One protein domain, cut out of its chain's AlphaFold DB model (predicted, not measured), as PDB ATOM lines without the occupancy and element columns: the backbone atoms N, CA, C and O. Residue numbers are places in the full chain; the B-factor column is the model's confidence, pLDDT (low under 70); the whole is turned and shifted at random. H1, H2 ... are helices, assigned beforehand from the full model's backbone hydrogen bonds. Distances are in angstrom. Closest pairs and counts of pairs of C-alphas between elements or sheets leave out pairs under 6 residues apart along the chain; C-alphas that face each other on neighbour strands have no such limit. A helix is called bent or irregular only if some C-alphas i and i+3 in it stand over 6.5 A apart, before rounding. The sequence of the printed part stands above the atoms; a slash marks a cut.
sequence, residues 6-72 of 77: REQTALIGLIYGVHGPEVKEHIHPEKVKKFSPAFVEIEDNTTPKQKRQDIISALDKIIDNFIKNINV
ATOM      1  N   ARG A   6      45.494 -16.462  27.463       91.81
ATOM      2  CA  ARG A   6      44.221 -16.874  26.852       91.81
ATOM      3  C   ARG A   6      43.507 -17.957  27.655       91.81
ATOM      4  O   ARG A   6      42.317 -17.835  27.908       91.81
ATOM      5  N   GLU A   7      44.249 -18.959  28.115       94.62
ATOM      6  CA  GLU A   7      43.732 -20.024  28.983       94.62
ATOM      7  C   GLU A   7      43.185 -19.466  30.301       94.62
ATOM      8  O   GLU A   7      42.082 -19.816  30.717       94.62
ATOM      9  N   GLN A   8      43.928 -18.550  30.930       92.31
ATOM     10  CA  GLN A   8      43.489 -17.877  32.154       92.31
ATOM     11  C   GLN A   8      42.221 -17.057  31.911       92.31
ATOM     12  O   GLN A   8      41.254 -17.208  32.651       92.31
ATOM     13  N   THR A   9      42.191 -16.234  30.863       91.06
ATOM     14  CA  THR A   9      41.021 -15.416  30.532       91.06
ATOM     15  C   THR A   9      39.794 -16.271  30.235       91.06
ATOM     16  O   THR A   9      38.712 -15.979  30.741       91.06
ATOM     17  N   ALA A  10      39.943 -17.342  29.452       91.25
ATOM     18  CA  ALA A  10      38.828 -18.207  29.089       91.25
ATOM     19  C   ALA A  10      38.222 -18.911  30.319       91.25
ATOM     20  O   ALA A  10      36.999 -18.950  30.455       91.25
ATOM     21  N   LEU A  11      39.062 -19.390  31.248       91.38
ATOM     22  CA  LEU A  11      38.612 -19.955  32.527       91.38
ATOM     23  C   LEU A  11      37.953 -18.915  33.437       91.38
ATOM     24  O   LEU A  11      36.891 -19.182  33.994       91.38
ATOM     25  N   ILE A  12      38.553 -17.728  33.576       87.69
ATOM     26  CA  ILE A  12      37.986 -16.637  34.381       87.69
ATOM     27  C   ILE A  12      36.602 -16.263  33.846       87.69
ATOM     28  O   ILE A  12      35.665 -16.150  34.629       87.69
ATOM     29  N   GLY A  13      36.449 -16.140  32.525       85.94
ATOM     30  CA  GLY A  13      35.167 -15.830  31.891       85.94
ATOM     31  C   GLY A  13      34.108 -16.900  32.112       85.94
ATOM     32  O   GLY A  13      32.953 -16.565  32.356       85.94
ATOM     33  N   LEU A  14      34.495 -18.177  32.074       88.81
ATOM     34  CA  LEU A  14      33.592 -19.279  32.400       88.81
ATOM     35  C   LEU A  14      33.100 -19.175  33.854       88.81
ATOM     36  O   LEU A  14      31.898 -19.203  34.092       88.81
ATOM     37  N   ILE A  15      34.014 -18.996  34.811       86.75
ATOM     38  CA  ILE A  15      33.683 -18.915  36.244       86.75
ATOM     39  C   ILE A  15      32.825 -17.677  36.542       86.75
ATOM     40  O   ILE A  15      31.816 -17.785  37.235       86.75
ATOM     41  N   TYR A  16      33.174 -16.515  35.983       83.31
ATOM     42  CA  TYR A  16      32.366 -15.298  36.108       83.31
ATOM     43  C   TYR A  16      30.987 -15.444  35.462       83.31
ATOM     44  O   TYR A  16      30.018 -14.917  35.996       83.31
ATOM     45  N   GLY A  17      30.877 -16.151  34.334       82.44
ATOM     46  CA  GLY A  17      29.591 -16.417  33.691       82.44
ATOM     47  C   GLY A  17      28.675 -17.299  34.542       82.44
ATOM     48  O   GLY A  17      27.469 -17.075  34.563       82.44
ATOM     49  N   VAL A  18      29.243 -18.267  35.269       86.25
ATOM     50  CA  VAL A  18      28.485 -19.183  36.138       86.25
ATOM     51  C   VAL A  18      28.103 -18.527  37.469       86.25
ATOM     52  O   VAL A  18      26.976 -18.694  37.924       86.25
ATOM     53  N   HIS A  19      29.012 -17.768  38.083       82.50
ATOM     54  CA  HIS A  19      28.878 -17.301  39.471       82.50
ATOM     55  C   HIS A  19      28.725 -15.775  39.619       82.50
ATOM     56  O   HIS A  19      28.761 -15.264  40.732       82.50
ATOM     57  N   GLY A  20      28.598 -15.034  38.512       74.31
ATOM     58  CA  GLY A  20      28.650 -13.565  38.379       74.31
ATOM     59  C   GLY A  20      28.625 -12.703  39.655       74.31
ATOM     60  O   GLY A  20      29.625 -12.026  39.919       74.31
ATOM     61  N   PRO A  21      27.511 -12.655  40.413       68.81
ATOM     62  CA  PRO A  21      27.395 -11.861  41.641       68.81
ATOM     63  C   PRO A  21      28.320 -12.325  42.778       68.81
ATOM     64  O   PRO A  21      29.071 -11.510  43.309       68.81
ATOM     65  N   GLU A  22      28.352 -13.624  43.081       78.12
ATOM     66  CA  GLU A  22      29.139 -14.207  44.184       78.12
ATOM     67  C   GLU A  22      30.644 -13.977  43.986       78.12
ATOM     68  O   GLU A  22      31.391 -13.681  44.918       78.12
ATOM     69  N   VAL A  23      31.114 -14.022  42.737       75.56
ATOM     70  CA  VAL A  23      32.531 -13.774  42.429       75.56
ATOM     71  C   VAL A  23      32.944 -12.349  42.804       75.56
ATOM     72  O   VAL A  23      34.066 -12.131  43.261       75.56
ATOM     73  N   LYS A  24      32.054 -11.364  42.639       72.81
ATOM     74  CA  LYS A  24      32.337  -9.964  42.992       72.81
ATOM     75  C   LYS A  24      32.383  -9.739  44.503       72.81
ATOM     76  O   LYS A  24      33.066  -8.819  44.941       72.81
ATOM     77  N   GLU A  25      31.692 -10.570  45.276       81.44
ATOM     78  CA  GLU A  25      31.677 -10.510  46.741       81.44
ATOM     79  C   GLU A  25      32.946 -11.122  47.350       81.44
ATOM     80  O   GLU A  25      33.416 -10.676  48.397       81.44
ATOM     81  N   HIS A  26      33.553 -12.096  46.665       84.38
ATOM     82  CA  HIS A  26      34.718 -12.831  47.167       84.38
ATOM     83  C   HIS A  26      36.058 -12.438  46.520       84.38
ATOM     84  O   HIS A  26      37.122 -12.737  47.071       84.38
ATOM     85  N   ILE A  27      36.056 -11.745  45.373       84.38
ATOM     86  CA  ILE A  27      37.272 -11.232  44.727       84.38
ATOM     87  C   ILE A  27      37.432  -9.739  45.003       84.38
ATOM     88  O   ILE A  27      36.564  -8.930  44.693       84.38
ATOM     89  N   HIS A  28      38.611  -9.362  45.504       86.38
ATOM     90  CA  HIS A  28      38.943  -7.967  45.782       86.38
ATOM     91  C   HIS A  28      38.683  -7.069  44.548       86.38
ATOM     92  O   HIS A  28      39.271  -7.331  43.491       86.38
ATOM     93  N   PRO A  29      37.895  -5.982  44.659       81.50
ATOM     94  CA  PRO A  29      37.474  -5.165  43.513       81.50
ATOM     95  C   PRO A  29      38.629  -4.645  42.647       81.50
ATOM     96  O   PRO A  29      38.543  -4.622  41.422       81.50
ATOM     97  N   GLU A  30      39.757  -4.295  43.266       85.62
ATOM     98  CA  GLU A  30      40.973  -3.870  42.553       85.62
ATOM     99  C   GLU A  30      41.579  -4.957  41.653       85.62
ATOM    100  O   GLU A  30      42.171  -4.647  40.621       85.62
ATOM    101  N   LYS A  31      41.421  -6.242  41.996       86.19
ATOM    102  CA  LYS A  31      41.831  -7.338  41.108       86.19
ATOM    103  C   LYS A  31      40.917  -7.393  39.887       86.19
ATOM    104  O   LYS A  31      41.419  -7.532  38.776       86.19
ATOM    105  N   VAL A  32      39.611  -7.202  40.094       79.88
ATOM    106  CA  VAL A  32      38.604  -7.173  39.023       79.88
ATOM    107  C   VAL A  32      38.884  -6.052  38.029       79.88
ATOM    108  O   VAL A  32      39.009  -6.303  36.833       79.88
ATOM    109  N   LYS A  33      39.098  -4.830  38.531       81.00
ATOM    110  CA  LYS A  33      39.448  -3.669  37.699       81.00
ATOM    111  C   LYS A  33      40.697  -3.903  36.850       81.00
ATOM    112  O   LYS A  33      40.739  -3.475  35.705       81.00
ATOM    113  N   LYS A  34      41.710  -4.584  37.398       83.56
ATOM    114  CA  LYS A  34      42.977  -4.836  36.695       83.56
ATOM    115  C   LYS A  34      42.855  -5.865  35.576       83.56
ATOM    116  O   LYS A  34      43.521  -5.705  34.560       83.56
ATOM    117  N   PHE A  35      42.057  -6.919  35.754       80.12
ATOM    118  CA  PHE A  35      41.942  -7.960  34.727       80.12
ATOM    119  C   PHE A  35      40.863  -7.643  33.679       80.12
ATOM    120  O   PHE A  35      40.969  -8.129  32.557       80.12
ATOM    121  N   SER A  36      39.868  -6.806  34.007       80.06
ATOM    122  CA  SER A  36      38.745  -6.492  33.112       80.06
ATOM    123  C   SER A  36      39.161  -5.997  31.715       80.06
ATOM    124  O   SER A  36      38.574  -6.482  30.752       80.06
ATOM    125  N   PRO A  37      40.163  -5.108  31.538       83.06
ATOM    126  CA  PRO A  37      40.567  -4.668  30.198       83.06
ATOM    127  C   PRO A  37      41.165  -5.801  29.357       83.06
ATOM    128  O   PRO A  37      40.783  -5.989  28.208       83.06
ATOM    129  N   ALA A  38      42.051  -6.606  29.954       78.12
ATOM    130  CA  ALA A  38      42.662  -7.757  29.285       78.12
ATOM    131  C   ALA A  38      41.636  -8.861  28.979       78.12
ATOM    132  O   ALA A  38      41.799  -9.622  28.029       78.12
ATOM    133  N   PHE A  39      40.589  -8.958  29.802       82.69
ATOM    134  CA  PHE A  39      39.473  -9.863  29.574       82.69
ATOM    135  C   PHE A  39      38.688  -9.474  28.323       82.69
ATOM    136  O   PHE A  39      38.537 -10.313  27.442       82.69
ATOM    137  N   VAL A  40      38.275  -8.206  28.225       84.25
ATOM    138  CA  VAL A  40      37.543  -7.677  27.064       84.25
ATOM    139  C   VAL A  40      38.367  -7.831  25.786       84.25
ATOM    140  O   VAL A  40      37.887  -8.404  24.817       84.25
ATOM    141  N   GLU A  41      39.640  -7.427  25.810       86.19
ATOM    142  CA  GLU A  41      40.530  -7.534  24.648       86.19
ATOM    143  C   GLU A  41      40.642  -8.977  24.127       86.19
ATOM    144  O   GLU A  41      40.592  -9.221  22.923       86.19
ATOM    145  N   ILE A  42      40.811  -9.953  25.020       84.81
ATOM    146  CA  ILE A  42      40.943 -11.357  24.618       84.81
ATOM    147  C   ILE A  42      39.586 -11.934  24.196       84.81
ATOM    148  O   ILE A  42      39.546 -12.749  23.274       84.81
ATOM    149  N   GLU A  43      38.488 -11.537  24.837       81.62
ATOM    150  CA  GLU A  43      37.144 -11.998  24.488       81.62
ATOM    151  C   GLU A  43      36.721 -11.521  23.093       81.62
ATOM    152  O   GLU A  43      36.304 -12.347  22.284       81.62
ATOM    153  N   ASP A  44      36.949 -10.248  22.765       87.62
ATOM    154  CA  ASP A  44      36.642  -9.678  21.445       87.62
ATOM    155  C   ASP A  44      37.464 -10.326  20.315       87.62
ATOM    156  O   ASP A  44      37.008 -10.437  19.177       87.62
ATOM    157  N   ASN A  45      38.675 -10.800  20.627       90.25
ATOM    158  CA  ASN A  45      39.604 -11.387  19.658       90.25
ATOM    159  C   ASN A  45      39.570 -12.926  19.597       90.25
ATOM    160  O   ASN A  45      40.403 -13.533  18.914       90.25
ATOM    161  N   THR A  46      38.650 -13.595  20.302       89.69
ATOM    162  CA  THR A  46      38.570 -15.065  20.312       89.69
ATOM    163  C   THR A  46      37.222 -15.585  19.829       89.69
ATOM    164  O   THR A  46      36.157 -15.169  20.271       89.69
ATOM    165  N   THR A  47      37.244 -16.570  18.926       93.19
ATOM    166  CA  THR A  47      36.004 -17.240  18.505       93.19
ATOM    167  C   THR A  47      35.492 -18.192  19.594       93.19
ATOM    168  O   THR A  47      36.293 -18.741  20.362       93.19
ATOM    169  N   PRO A  48      34.188 -18.536  19.606       92.50
ATOM    170  CA  PRO A  48      33.654 -19.545  20.523       92.50
ATOM    171  C   PRO A  48      34.380 -20.897  20.451       92.50
ATOM    172  O   PRO A  48      34.531 -21.582  21.462       92.50
ATOM    173  N   LYS A  49      34.864 -21.293  19.263       95.56
ATOM    174  CA  LYS A  49      35.635 -22.535  19.080       95.56
ATOM    175  C   LYS A  49      36.987 -22.461  19.790       95.56
ATOM    176  O   LYS A  49      37.340 -23.398  20.499       95.56
ATOM    177  N   GLN A  50      37.705 -21.354  19.628       94.94
ATOM    178  CA  GLN A  50      38.992 -21.131  20.287       94.94
ATOM    179  C   GLN A  50      38.845 -21.013  21.802       94.94
ATOM    180  O   GLN A  50      39.615 -21.638  22.519       94.94
ATOM    181  N   LYS A  51      37.805 -20.327  22.293       92.69
ATOM    182  CA  LYS A  51      37.506 -20.250  23.730       92.69
ATOM    183  C   LYS A  51      37.313 -21.643  24.341       92.69
ATOM    184  O   LYS A  51      37.875 -21.934  25.391       92.69
ATOM    185  N   ARG A  52      36.587 -22.540  23.655       94.31
ATOM    186  CA  ARG A  52      36.444 -23.945  24.088       94.31
ATOM    187  C   ARG A  52      37.781 -24.687  24.129       94.31
ATOM    188  O   ARG A  52      38.039 -25.402  25.088       94.31
ATOM    189  N   GLN A  53      38.625 -24.517  23.112       97.06
ATOM    190  CA  GLN A  53      39.952 -25.145  23.071       97.06
ATOM    191  C   GLN A  53      40.860 -24.633  24.194       97.06
ATOM    192  O   GLN A  53      41.516 -25.435  24.855       97.06
ATOM    193  N   ASP A  54      40.843 -23.323  24.447       95.88
ATOM    194  CA  ASP A  54      41.611 -22.693  25.520       95.88
ATOM    195  C   ASP A  54      41.148 -23.207  26.898       95.88
ATOM    196  O   ASP A  54      41.984 -23.532  27.734       95.88
ATOM    197  N   ILE A  55      39.837 -23.379  27.125       95.19
ATOM    198  CA  ILE A  55      39.306 -23.972  28.369       95.19
ATOM    199  C   ILE A  55      39.765 -25.426  28.533       95.19
ATOM    200  O   ILE A  55      40.255 -25.785  29.600       95.19
ATOM    201  N   ILE A  56      39.635 -26.257  27.494       96.88
ATOM    202  CA  ILE A  56      40.032 -27.676  27.547       96.88
ATOM    203  C   ILE A  56      41.533 -27.805  27.842       96.88
ATOM    204  O   ILE A  56      41.918 -28.549  28.739       96.88
ATOM    205  N   SER A  57      42.370 -27.030  27.146       97.50
ATOM    206  CA  SER A  57      43.823 -26.994  27.371       97.50
ATOM    207  C   SER A  57      44.180 -26.511  28.780       97.50
ATOM    208  O   SER A  57      45.089 -27.036  29.426       97.50
ATOM    209  N   ALA A  58      43.454 -25.518  29.297       97.00
ATOM    210  CA  ALA A  58      43.663 -25.035  30.652       97.00
ATOM    211  C   ALA A  58      43.301 -26.095  31.706       97.00
ATOM    212  O   ALA A  58      44.052 -26.275  32.664       97.00
ATOM    213  N   LEU A  59      42.185 -26.806  31.516       96.31
ATOM    214  CA  LEU A  59      41.753 -27.893  32.395       96.31
ATOM    215  C   LEU A  59      42.764 -29.039  32.423       96.31
ATOM    216  O   LEU A  59      43.136 -29.469  33.509       96.31
ATOM    217  N   ASP A  60      43.262 -29.469  31.264       97.00
ATOM    218  CA  ASP A  60      44.301 -30.501  31.150       97.00
ATOM    219  C   ASP A  60      45.540 -30.156  31.999       97.00
ATOM    220  O   ASP A  60      45.950 -30.906  32.883       97.00
ATOM    221  N   LYS A  61      46.050 -28.924  31.866       96.69
ATOM    222  CA  LYS A  61      47.204 -28.438  32.646       96.69
ATOM    223  C   LYS A  61      46.931 -28.324  34.145       96.69
ATOM    224  O   LYS A  61      47.860 -28.462  34.948       96.69
ATOM    225  N   ILE A  62      45.699 -27.988  34.529       95.94
ATOM    226  CA  ILE A  62      45.281 -27.929  35.933       95.94
ATOM    227  C   ILE A  62      45.235 -29.340  36.513       95.94
ATOM    228  O   ILE A  62      45.776 -29.544  37.597       95.94
ATOM    229  N   ILE A  63      44.654 -30.299  35.789       94.62
ATOM    230  CA  ILE A  63      44.581 -31.709  36.184       94.62
ATOM    231  C   ILE A  63      45.990 -32.285  36.336       94.62
ATOM    232  O   ILE A  63      46.289 -32.862  37.375       94.62
ATOM    233  N   ASP A  64      46.890 -32.032  35.387       94.56
ATOM    234  CA  ASP A  64      48.302 -32.410  35.491       94.56
ATOM    235  C   ASP A  64      48.960 -31.894  36.777       94.56
ATOM    236  O   ASP A  64      49.666 -32.624  37.475       94.56
ATOM    237  N   ASN A  65      48.762 -30.610  37.093       93.06
ATOM    238  CA  ASN A  65      49.321 -30.015  38.305       93.06
ATOM    239  C   ASN A  65      48.654 -30.592  39.565       93.06
ATOM    240  O   ASN A  65      49.333 -30.824  40.561       93.06
ATOM    241  N   PHE A  66      47.344 -30.839  39.524       91.94
ATOM    242  CA  PHE A  66      46.601 -31.451  40.619       91.94
ATOM    243  C   PHE A  66      47.110 -32.866  40.906       91.94
ATOM    244  O   PHE A  66      47.500 -33.137  42.037       91.94
ATOM    245  N   ILE A  67      47.210 -33.723  39.882       92.75
ATOM    246  CA  ILE A  67      47.736 -35.093  39.977       92.75
ATOM    247  C   ILE A  67      49.155 -35.091  40.560       92.75
ATOM    248  O   ILE A  67      49.465 -35.865  41.465       92.75
ATOM    249  N   LYS A  68      50.021 -34.182  40.096       90.38
ATOM    250  CA  LYS A  68      51.377 -34.033  40.648       90.38
ATOM    251  C   LYS A  68      51.365 -33.691  42.132       90.38
ATOM    252  O   LYS A  68      52.156 -34.252  42.874       90.38
ATOM    253  N   ASN A  69      50.477 -32.801  42.564       87.12
ATOM    254  CA  ASN A  69      50.420 -32.367  43.956       87.12
ATOM    255  C   ASN A  69      49.779 -33.411  44.884       87.12
ATOM    256  O   ASN A  69      50.175 -33.493  46.042       87.12
ATOM    257  N   ILE A  70      48.836 -34.230  44.400       87.94
ATOM    258  CA  ILE A  70      48.251 -35.314  45.211       87.94
ATOM    259  C   ILE A  70      49.196 -36.514  45.344       87.94
ATOM    260  O   ILE A  70      49.231 -37.126  46.403       87.94
ATOM    261  N   ASN A  71      50.020 -36.810  44.332       62.34
ATOM    262  CA  ASN A  71      51.008 -37.896  44.390       62.34
ATOM    263  C   ASN A  71      52.234 -37.555  45.262       62.34
ATOM    264  O   ASN A  71      53.074 -38.416  45.500       62.34
ATOM    265  N   VAL A  72      52.345 -36.307  45.736       57.75
ATOM    266  CA  VAL A  72      53.308 -35.889  46.773       57.75
ATOM    267  C   VAL A  72      52.768 -36.179  48.183       57.75
ATOM    268  O   VAL A  72      53.524 -36.127  49.152       57.75
TER     269      VAL A  72
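Overview. This is residues 6 to 72 of the 77 residues of an uncharacterized protein of Bacillus anthracis (UniProt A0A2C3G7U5). Two helices, H2 and H3, make an open V with its corner at the tight link between them, and the first part of a third helix, H1, sits in the mouth of the V, where it meets both. H1 is sharply kinked near residue 19, beyond the V, and its last part leads to the beginning of H2, while the far end of the long H3, from residue 62 on, sticks out as an arm. The printed part has 67 residues with three named helices, in the order H1, H2, H3, and no named strand; the class is all helix. The whole is loose, with a radius of gyration of the C-alphas of 13.6 A, and the C-alphas span 36 by 29 by 19 A along their three main axes.

Arrangement. H1, residues 6 to 26, touches H2, residues 29 to 44, with 8 pairs of C-alphas within 8 A. The closest C-alphas of the two are those of Thr 9 and Phe 39, 5.8 A apart. Their lines stand at a steep tilt of 42 degrees, they run opposite ways, and their centres are 10.8 A apart; the two form a helical hairpin. H1 also touches H3, residues 48 to 70, with 12 pairs of C-alphas within 8 A. Here the closest C-alphas are those of Glu 7 and Asp 54, 4.9 A apart. H1 touches H3 with residues 6 to 11 alone, and H3 touches H1 with residues 51 to 58 alone. The lines of H1 and H3 stand about perpendicular, at 81 degrees, with the centres 15.5 A apart. H2 and H3 follow each other in the chain but are apart, only just: their closest C-alphas are 8.3 A from each other. In the backbone of H3 every O i to N i+4 pair is within hydrogen-bond range; in H1 it is 14 of 17 pairs and in H2 10 of 12.

Along the chain. H1 begins at Arg 6, C-alpha (44.221, -16.874, 26.852), and ends at His 26, C-alpha (34.718, -12.831, 47.167), 22.8 A from first to last C-alpha. It has a kink of 108 degrees near residue 19 and is irregular: C-alphas 18 and 21 are 9.2 A apart, and its line is a rough one. H2 runs from Pro 29 to Asp 44, 22.5 A from first to last C-alpha. It has a kink of 36 degrees near residue 37 and is irregular, but only just, with C-alphas 34 and 37 at 6.9 A; its line too is a rough one. H3, the longest helix with 23 residues, runs from Pro 48 to Ile 70, 32.7 A from first to last C-alpha, and ends at C-alpha (48.251, -35.314, 45.211).

Size, cuts and confidence. The two C-alphas farthest apart are those of Asp 44 and Val 72, at 40.1 A, and the first and last printed C-alphas, of Arg 6 and Val 72, are 29.0 A apart. The printed part has no cut. Both links are tight, with 2 residues between H1 and H2 and 3 between H2 and H3. Three stretches stand free: residues 17 to 22, which belong to H1; residues 25 to 31, of which 29 to 31 belong to H2; and residues 62 to 72, of which 62 to 70 belong to H3. Without them the body has 43 residues, spans 27 by 21 by 13 A and has a radius of gyration of 10.2 A. The mean pLDDT of the printed part is 87.0, and residue 21 and residues 71 to 72 are under 70.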